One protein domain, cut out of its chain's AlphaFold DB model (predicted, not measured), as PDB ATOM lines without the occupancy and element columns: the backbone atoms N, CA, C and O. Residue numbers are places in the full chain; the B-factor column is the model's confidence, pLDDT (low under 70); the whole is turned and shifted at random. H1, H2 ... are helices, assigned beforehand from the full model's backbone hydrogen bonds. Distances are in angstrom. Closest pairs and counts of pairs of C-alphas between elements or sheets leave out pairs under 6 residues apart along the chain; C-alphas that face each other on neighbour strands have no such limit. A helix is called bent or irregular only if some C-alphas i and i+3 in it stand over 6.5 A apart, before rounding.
ATOM      1  N   LYS A   2     -32.307   1.831 -10.158       65.31
ATOM      2  CA  LYS A   2     -31.984   3.146  -9.549       65.31
ATOM      3  C   LYS A   2     -33.214   3.997  -9.189       65.31
ATOM      4  O   LYS A   2     -33.286   4.521  -8.085       65.31
ATOM      5  N   VAL A   3     -34.214   4.062 -10.077       69.19
ATOM      6  CA  VAL A   3     -35.488   4.758  -9.812       69.19
ATOM      7  C   VAL A   3     -36.217   4.157  -8.604       69.19
ATOM      8  O   VAL A   3     -36.574   4.892  -7.693       69.19
ATOM      9  N   ALA A   4     -36.360   2.833  -8.526       74.12
ATOM     10  CA  ALA A   4     -37.011   2.177  -7.388       74.12
ATOM     11  C   ALA A   4     -36.243   2.406  -6.071       74.12
ATOM     12  O   ALA A   4     -36.836   2.826  -5.080       74.12
ATOM     13  N   LEU A   5     -34.915   2.245  -6.077       83.19
ATOM     14  CA  LEU A   5     -34.074   2.500  -4.898       83.19
ATOM     15  C   LEU A   5     -34.072   3.978  -4.472       83.19
ATOM     16  O   LEU A   5     -33.902   4.274  -3.289       83.19
ATOM     17  N   SER A   6     -34.305   4.915  -5.394       86.38
ATOM     18  CA  SER A   6     -34.452   6.342  -5.069       86.38
ATOM     19  C   SER A   6     -35.732   6.665  -4.285       86.38
ATOM     20  O   SER A   6     -35.801   7.694  -3.607       86.38
ATOM     21  N   HIS A   7     -36.725   5.771  -4.318       89.81
ATOM     22  CA  HIS A   7     -37.927   5.843  -3.484       89.81
ATOM     23  C   HIS A   7     -37.778   5.109  -2.144       89.81
ATOM     24  O   HIS A   7     -38.643   5.253  -1.283       89.81
ATOM     25  N   SER A   8     -36.682   4.381  -1.925       91.81
ATOM     26  CA  SER A   8     -36.350   3.797  -0.624       91.81
ATOM     27  C   SER A   8     -35.737   4.829   0.324       91.81
ATOM     28  O   SER A   8     -35.149   5.829  -0.098       91.81
ATOM     29  N   ASP A   9     -35.844   4.585   1.621       94.62
ATOM     30  CA  ASP A   9     -35.142   5.346   2.649       94.62
ATOM     31  C   ASP A   9     -33.633   4.999   2.626       94.62
ATOM     32  O   ASP A   9     -33.279   3.833   2.392       94.62
ATOM     33  N   PRO A  10     -32.715   5.964   2.850       93.81
ATOM     34  CA  PRO A  10     -31.279   5.682   2.953       93.81
ATOM     35  C   PRO A  10     -30.925   4.588   3.971       93.81
ATOM     36  O   PRO A  10     -29.986   3.819   3.744       93.81
ATOM     37  N   LEU A  11     -31.685   4.480   5.067       95.31
ATOM     38  CA  LEU A  11     -31.504   3.440   6.077       95.31
ATOM     39  C   LEU A  11     -31.760   2.051   5.489       95.31
ATOM     40  O   LEU A  11     -30.936   1.154   5.654       95.31
ATOM     41  N   LEU A  12     -32.851   1.892   4.733       94.69
ATOM     42  CA  LEU A  12     -33.164   0.632   4.062       94.69
ATOM     43  C   LEU A  12     -32.068   0.252   3.063       94.69
ATOM     44  O   LEU A  12     -31.613  -0.890   3.058       94.69
ATOM     45  N   ARG A  13     -31.601   1.204   2.246       94.56
ATOM     46  CA  ARG A  13     -30.522   0.943   1.276       94.56
ATOM     47  C   ARG A  13     -29.226   0.507   1.951       94.56
ATOM     48  O   ARG A  13     -28.571  -0.408   1.460       94.56
ATOM     49  N   THR A  14     -28.898   1.115   3.090       96.00
ATOM     50  CA  THR A  14     -27.741   0.728   3.908       96.00
ATOM     51  C   THR A  14     -27.863  -0.723   4.366       96.00
ATOM     52  O   THR A  14     -26.951  -1.517   4.137       96.00
ATOM     53  N   CYS A  15     -29.008  -1.104   4.938       96.44
ATOM     54  CA  CYS A  15     -29.242  -2.479   5.368       96.44
ATOM     55  C   CYS A  15     -29.236  -3.462   4.187       96.44
ATOM     56  O   CYS A  15     -28.685  -4.547   4.298       96.44
ATOM     57  N   LEU A  16     -29.774  -3.101   3.021       94.31
ATOM     58  CA  LEU A  16     -29.716  -3.972   1.841       94.31
ATOM     59  C   LEU A  16     -28.282  -4.201   1.357       94.31
ATOM     60  O   LEU A  16     -27.907  -5.336   1.055       94.31
ATOM     61  N   ALA A  17     -27.462  -3.150   1.331       95.50
ATOM     62  CA  ALA A  17     -26.052  -3.261   0.978       95.50
ATOM     63  C   ALA A  17     -25.292  -4.142   1.981       95.50
ATOM     64  O   ALA A  17     -24.557  -5.046   1.584       95.50
ATOM     65  N   GLN A  18     -25.515  -3.936   3.281       96.75
ATOM     66  CA  GLN A  18     -24.907  -4.745   4.338       96.75
ATOM     67  C   GLN A  18     -25.351  -6.210   4.280       96.75
ATOM     68  O   GLN A  18     -24.517  -7.105   4.403       96.75
ATOM     69  N   GLN A  19     -26.634  -6.483   4.035       95.75
ATOM     70  CA  GLN A  19     -27.155  -7.842   3.869       95.75
ATOM     71  C   GLN A  19     -26.485  -8.548   2.687       95.75
ATOM     72  O   GLN A  19     -26.084  -9.706   2.803       95.75
ATOM     73  N   TRP A  20     -26.334  -7.846   1.564       95.25
ATOM     74  CA  TRP A  20     -25.685  -8.371   0.366       95.25
ATOM     75  C   TRP A  20     -24.194  -8.667   0.581       95.25
ATOM     76  O   TRP A  20     -23.694  -9.696   0.131       95.25
ATOM     77  N   LEU A  21     -23.497  -7.792   1.307       96.12
ATOM     78  CA  LEU A  21     -22.068  -7.909   1.607       96.12
ATOM     79  C   LEU A  21     -21.762  -8.847   2.788       96.12
ATOM     80  O   LEU A  21     -20.625  -9.291   2.936       96.12
ATOM     81  N   SER A  22     -22.744  -9.177   3.630       96.88
ATOM     82  CA  SER A  22     -22.545  -9.989   4.842       96.88
ATOM     83  C   SER A  22     -21.822 -11.322   4.595       96.88
ATOM     84  O   SER A  22     -20.912 -11.632   5.360       96.88
ATOM     85  N   PRO A  23     -22.103 -12.088   3.520       96.12
ATOM     86  CA  PRO A  23     -21.377 -13.331   3.243       96.12
ATOM     87  C   PRO A  23     -19.882 -13.150   2.935       96.12
ATOM     88  O   PRO A  23     -19.130 -14.121   2.973       96.12
ATOM     89  N   MET A  24     -19.444 -11.933   2.593       94.56
ATOM     90  CA  MET A  24     -18.066 -11.625   2.194       94.56
ATOM     91  C   MET A  24     -17.326 -10.701   3.175       94.56
ATOM     92  O   MET A  24     -16.128 -10.474   2.997       94.56
ATOM     93  N   VAL A  25     -18.000 -10.199   4.216       96.31
ATOM     94  CA  VAL A  25     -17.479  -9.136   5.093       96.31
ATOM     95  C   VAL A  25     -16.193  -9.536   5.825       96.31
ATOM     96  O   VAL A  25     -15.235  -8.764   5.841       96.31
ATOM     97  N   ASP A  26     -16.127 -10.752   6.372       96.00
ATOM     98  CA  ASP A  26     -14.976 -11.203   7.166       96.00
ATOM     99  C   ASP A  26     -13.727 -11.372   6.302       96.00
ATOM    100  O   ASP A  26     -12.640 -10.911   6.659       96.00
ATOM    101  N   LYS A  27     -13.894 -11.975   5.119       95.19
ATOM    102  CA  LYS A  27     -12.809 -12.123   4.149       95.19
ATOM    103  C   LYS A  27     -12.332 -10.755   3.665       95.19
ATOM    104  O   LYS A  27     -11.133 -10.496   3.706       95.19
ATOM    105  N   ALA A  28     -13.251  -9.866   3.288       94.38
ATOM    106  CA  ALA A  28     -12.917  -8.516   2.842       94.38
ATOM    107  C   ALA A  28     -12.096  -7.756   3.898       94.38
ATOM    108  O   ALA A  28     -11.049  -7.199   3.576       94.38
ATOM    109  N   ARG A  29     -12.509  -7.816   5.171       96.69
ATOM    110  CA  ARG A  29     -11.760  -7.222   6.291       96.69
ATOM    111  C   ARG A  29     -10.381  -7.854   6.475       96.69
ATOM    112  O   ARG A  29      -9.412  -7.128   6.668       96.69
ATOM    113  N   SER A  30     -10.264  -9.182   6.381       97.44
ATOM    114  CA  SER A  30      -8.967  -9.874   6.483       97.44
ATOM    115  C   SER A  30      -7.988  -9.502   5.364       97.44
ATOM    116  O   SER A  30      -6.777  -9.530   5.568       97.44
ATOM    117  N   GLU A  31      -8.513  -9.112   4.204       96.38
ATOM    118  CA  GLU A  31      -7.745  -8.667   3.038       96.38
ATOM    119  C   GLU A  31      -7.501  -7.143   3.037       96.38
ATOM    120  O   GLU A  31      -6.879  -6.619   2.116       96.38
ATOM    121  N   GLY A  32      -7.943  -6.430   4.082       95.88
ATOM    122  CA  GLY A  32      -7.710  -4.995   4.264       95.88
ATOM    123  C   GLY A  32      -8.691  -4.080   3.528       95.88
ATOM    124  O   GLY A  32      -8.450  -2.877   3.447       95.88
ATOM    125  N   TYR A  33      -9.790  -4.619   2.996       94.81
ATOM    126  CA  TYR A  33     -10.862  -3.815   2.413       94.81
ATOM    127  C   TYR A  33     -11.788  -3.242   3.493       94.81
ATOM    128  O   TYR A  33     -11.884  -3.779   4.599       94.81
ATOM    129  N   ASP A  34     -12.508  -2.171   3.140       95.19
ATOM    130  CA  ASP A  34     -13.514  -1.512   3.979       95.19
ATOM    131  C   ASP A  34     -14.938  -1.759   3.430       95.19
ATOM    132  O   ASP A  34     -15.400  -1.032   2.542       95.19
ATOM    133  N   PRO A  35     -15.658  -2.779   3.937       94.75
ATOM    134  CA  PRO A  35     -17.042  -3.047   3.548       94.75
ATOM    135  C   PRO A  35     -18.013  -1.918   3.910       94.75
ATOM    136  O   PRO A  35     -19.033  -1.763   3.239       94.75
ATOM    137  N   ASP A  36     -17.716  -1.127   4.945       95.06
ATOM    138  CA  ASP A  36     -18.573  -0.023   5.377       95.06
ATOM    139  C   ASP A  36     -18.536   1.126   4.353       95.06
ATOM    140  O   ASP A  36     -19.562   1.760   4.093       95.06
ATOM    141  N   SER A  37     -17.391   1.347   3.695       94.56
ATOM    142  CA  SER A  37     -17.278   2.262   2.549       94.56
ATOM    143  C   SER A  37     -18.145   1.821   1.364       94.56
ATOM    144  O   SER A  37     -18.902   2.623   0.817       94.56
ATOM    145  N   VAL A  38     -18.114   0.529   1.014       92.75
ATOM    146  CA  VAL A  38     -18.940  -0.019  -0.078       92.75
ATOM    147  C   VAL A  38     -20.430   0.105   0.245       92.75
ATOM    148  O   VAL A  38     -21.214   0.534  -0.603       92.75
ATOM    149  N   ALA A  39     -20.832  -0.236   1.474       95.19
ATOM    150  CA  ALA A  39     -22.220  -0.115   1.908       95.19
ATOM    151  C   ALA A  39     -22.719   1.337   1.827       95.19
ATOM    152  O   ALA A  39     -23.844   1.572   1.384       95.19
ATOM    153  N   ARG A  40     -21.871   2.310   2.190       95.19
ATOM    154  CA  ARG A  40     -22.174   3.742   2.076       95.19
ATOM    155  C   ARG A  40     -22.352   4.181   0.623       95.19
ATOM    156  O   ARG A  40     -23.368   4.797   0.320       95.19
ATOM    157  N   ALA A  41     -21.434   3.809  -0.272       94.31
ATOM    158  CA  ALA A  41     -21.527   4.154  -1.695       94.31
ATOM    159  C   ALA A  41     -22.836   3.638  -2.324       94.31
ATOM    160  O   ALA A  41     -23.545   4.368  -3.018       94.31
ATOM    161  N   ILE A  42     -23.222   2.400  -2.001       90.31
ATOM    162  CA  ILE A  42     -24.497   1.826  -2.451       90.31
ATOM    163  C   ILE A  42     -25.695   2.575  -1.837       90.31
ATOM    164  O   ILE A  42     -26.667   2.870  -2.535       90.31
ATOM    165  N   ALA A  43     -25.643   2.914  -0.546       92.25
ATOM    166  CA  ALA A  43     -26.713   3.657   0.125       92.25
ATOM    167  C   ALA A  43     -26.918   5.073  -0.448       92.25
ATOM    168  O   ALA A  43     -28.044   5.587  -0.441       92.25
ATOM    169  N   GLU A  44     -25.860   5.674  -0.983       93.88
ATOM    170  CA  GLU A  44     -25.853   6.979  -1.652       93.88
ATOM    171  C   GLU A  44     -26.261   6.911  -3.133       93.88
ATOM    172  O   GLU A  44     -26.361   7.947  -3.785       93.88
ATOM    173  N   LEU A  45     -26.593   5.718  -3.646       91.31
ATOM    174  CA  LEU A  45     -26.962   5.487  -5.048       91.31
ATOM    175  C   LEU A  45     -25.834   5.822  -6.040       91.31
ATOM    176  O   LEU A  45     -26.117   6.248  -7.166       91.31
ATOM    177  N   ASP A  46     -24.576   5.635  -5.630       91.56
ATOM    178  CA  ASP A  46     -23.418   5.803  -6.505       91.56
ATOM    179  C   ASP A  46     -23.322   4.641  -7.504       91.56
ATOM    180  O   ASP A  46     -22.771   3.575  -7.220       91.56
ATOM    181  N   ASP A  47     -23.864   4.861  -8.701       88.69
ATOM    182  CA  ASP A  47     -23.827   3.900  -9.801       88.69
ATOM    183  C   ASP A  47     -22.484   3.841 -10.531       88.69
ATOM    184  O   ASP A  47     -22.277   2.953 -11.360       88.69
ATOM    185  N   SER A  48     -21.549   4.731 -10.194       92.81
ATOM    186  CA  SER A  48     -20.168   4.643 -10.665       92.81
ATOM    187  C   SER A  48     -19.334   3.647  -9.852       92.81
ATOM    188  O   SER A  48     -18.269   3.219 -10.307       92.81
ATOM    189  N   HIS A  49     -19.821   3.227  -8.676       93.25
ATOM    190  CA  HIS A  49     -19.120   2.267  -7.837       93.25
ATOM    191  C   HIS A  49     -19.020   0.897  -8.545       93.25
ATOM    192  O   HIS A  49     -20.040   0.354  -8.975       93.25
ATOM    193  N   PRO A  50     -17.838   0.247  -8.610       93.88
ATOM    194  CA  PRO A  50     -17.654  -1.008  -9.359       93.88
ATOM    195  C   PRO A  50     -18.564  -2.170  -8.932       93.88
ATOM    196  O   PRO A  50     -18.808  -3.098  -9.698       93.88
ATOM    197  N   LEU A  51     -19.055  -2.132  -7.691       92.88
ATOM    198  CA  LEU A  51     -19.966  -3.134  -7.128       92.88
ATOM    199  C   LEU A  51     -21.455  -2.790  -7.283       92.88
ATOM    200  O   LEU A  51     -22.295  -3.581  -6.858       92.88
ATOM    201  N   TRP A  52     -21.790  -1.660  -7.912       92.69
ATOM    202  CA  TRP A  52     -23.173  -1.238  -8.111       92.69
ATOM    203  C   TRP A  52     -23.972  -2.232  -8.958       92.69
ATOM    204  O   TRP A  52     -25.006  -2.726  -8.516       92.69
ATOM    205  N   GLU A  53     -23.489  -2.571 -10.156       92.88
ATOM    206  CA  GLU A  53     -24.225  -3.449 -11.073       92.88
ATOM    207  C   GLU A  53     -24.455  -4.862 -10.485       92.88
ATOM    208  O   GLU A  53     -25.586  -5.358 -10.552       92.88
ATOM    209  N   PRO A  54     -23.461  -5.527  -9.852       93.31
ATOM    210  CA  PRO A  54     -23.697  -6.793  -9.156       93.31
ATOM    211  C   PRO A  54     -24.726  -6.698  -8.020       93.31
ATOM    212  O   PRO A  54     -25.557  -7.603  -7.869       93.31
ATOM    213  N   PHE A  55     -24.691  -5.616  -7.237       93.00
ATOM    214  CA  PHE A  55     -25.671  -5.355  -6.182       93.00
ATOM    215  C   PHE A  55     -27.076  -5.189  -6.771       93.00
ATOM    216  O   PHE A  55     -28.000  -5.902  -6.374       93.00
ATOM    217  N   GLU A  56     -27.222  -4.318  -7.773       90.50
ATOM    218  CA  GLU A  56     -28.488  -4.046  -8.456       90.50
ATOM    219  C   GLU A  56     -29.069  -5.340  -9.044       90.50
ATOM    220  O   GLU A  56     -30.235  -5.669  -8.849       90.50
ATOM    221  N   ARG A  57     -28.251  -6.167  -9.689       90.19
ATOM    222  CA  ARG A  57     -28.719  -7.446 -10.232       90.19
ATOM    223  C   ARG A  57     -29.211  -8.411  -9.151       90.19
ATOM    224  O   ARG A  57     -30.174  -9.140  -9.381       90.19
ATOM    225  N   THR A  58     -28.554  -8.438  -7.993       90.62
ATOM    226  CA  THR A  58     -28.943  -9.320  -6.882       90.62
ATOM    227  C   THR A  58     -30.256  -8.869  -6.257       90.62
ATOM    228  O   THR A  58     -31.126  -9.697  -6.001       90.62
ATOM    229  N   MET A  59     -30.424  -7.561  -6.063       87.50
ATOM    230  CA  MET A  59     -31.662  -7.000  -5.533       87.50
ATOM    231  C   MET A  59     -32.843  -7.253  -6.486       87.50
ATOM    232  O   MET A  59     -33.887  -7.683  -6.012       87.50
ATOM    233  N   LEU A  60     -32.670  -7.102  -7.812       82.56
ATOM    234  CA  LEU A  60     -33.726  -7.399  -8.798       82.56
ATOM    235  C   LEU A  60     -34.211  -8.844  -8.693       82.56
ATOM    236  O   LEU A  60     -35.408  -9.080  -8.605       82.56
ATOM    237  N   ARG A  61     -33.280  -9.799  -8.613       81.88
ATOM    238  CA  ARG A  61     -33.627 -11.219  -8.467       81.88
ATOM    239  C   ARG A  61     -34.391 -11.514  -7.182       81.88
ATOM    240  O   ARG A  61     -35.276 -12.352  -7.191       81.88
ATOM    241  N   GLY A  62     -34.062 -10.828  -6.088       75.88
ATOM    242  CA  GLY A  62     -34.806 -10.964  -4.834       75.88
ATOM    243  C   GLY A  62     -36.246 -10.443  -4.922       75.88
ATOM    244  O   GLY A  62     -37.091 -10.870  -4.138       75.88
ATOM    245  N   PHE A  63     -36.524  -9.541  -5.866       72.00
ATOM    246  CA  PHE A  63     -37.874  -9.070  -6.174       72.00
ATOM    247  C   PHE A  63     -38.579  -9.910  -7.244       72.00
ATOM    248  O   PHE A  63     -39.799  -9.864  -7.293       72.00
ATOM    249  N   ASP A  64     -37.880 -10.712  -8.050       69.00
ATOM    250  CA  ASP A  64     -38.543 -11.653  -8.974       69.00
ATOM    251  C   ASP A  64     -39.357 -12.725  -8.215       69.00
ATOM    252  O   ASP A  64     -40.314 -13.276  -8.753       69.00
ATOM    253  N   ASP A  65     -39.013 -12.991  -6.949       67.94
ATOM    254  CA  ASP A  65     -39.766 -13.886  -6.058       67.94
ATOM    255  C   ASP A  65     -40.991 -13.208  -5.406       67.94
ATOM    256  O   ASP A  65     -41.732 -13.844  -4.647       67.94
ATOM    257  N   TRP A  66     -41.205 -11.909  -5.643       67.31
ATOM    258  CA  TRP A  66     -42.402 -11.220  -5.166       67.31
ATOM    259  C   TRP A  66     -43.623 -11.557  -6.022       67.31
ATOM    260  O   TRP A  66     -43.495 -11.786  -7.223       67.31
TER     261      TRP A  66
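What this domain is: This is residues 2 to 66 of the 142 residues of an uncharacterized protein of Rhodococcus sp. T7 (UniProt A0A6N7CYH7). A long kinked helix, H2, and the shorter H3 folded back beside it make a helical hairpin; H4 slants away from it, with residues 60 to 66 sticking out, and small H1 sits near the start of H2. The printed part has 65 residues, 48 of them in four named helices in the order H1, H2, H3, H4, with no named strand; its class is all helix, and it is compact, with a radius of gyration of the C-alphas of 11.8 A and spans of 34 by 23 by 20 A.

How they stand to each other: H1, residues 2 to 6, is close but not clearly touching H2, residues 10 to 30 (C-alphas of Leu 5 and Arg 13 closest, 7.3 A). H2 is irregular, C-alphas 23 and 26 being 7.8 A apart, with a kink of 76 degrees near residue 24. H3, residues 35 to 43, touches H2 in a hairpin, at a shallow tilt of 25 degrees, opposite ways; the C-alphas of Arg 13 and Ala 43 are closest, 4.8 A. H4, residues 52 to 64, is close but not clearly touching H2, at a steep tilt of 63 degrees; the C-alphas of Trp 20 and Phe 55 are closest, 7.2 A. Every O i to N i+4 pair is within hydrogen-bond range in H1, H3 and H4, and 13 of 17 in H2.

Where its parts are: H2 spans 27.4 A from C-alpha 10 at (-31.279, 5.682, 2.953), H3 12.3 A, and H4 18.6 A to C-alpha 64 at (-38.543, -11.653, -8.974).

The domain as a whole: The printed part has no cut and no long link; pLDDT is under 70 at residues 2 to 3 and 64 to 66.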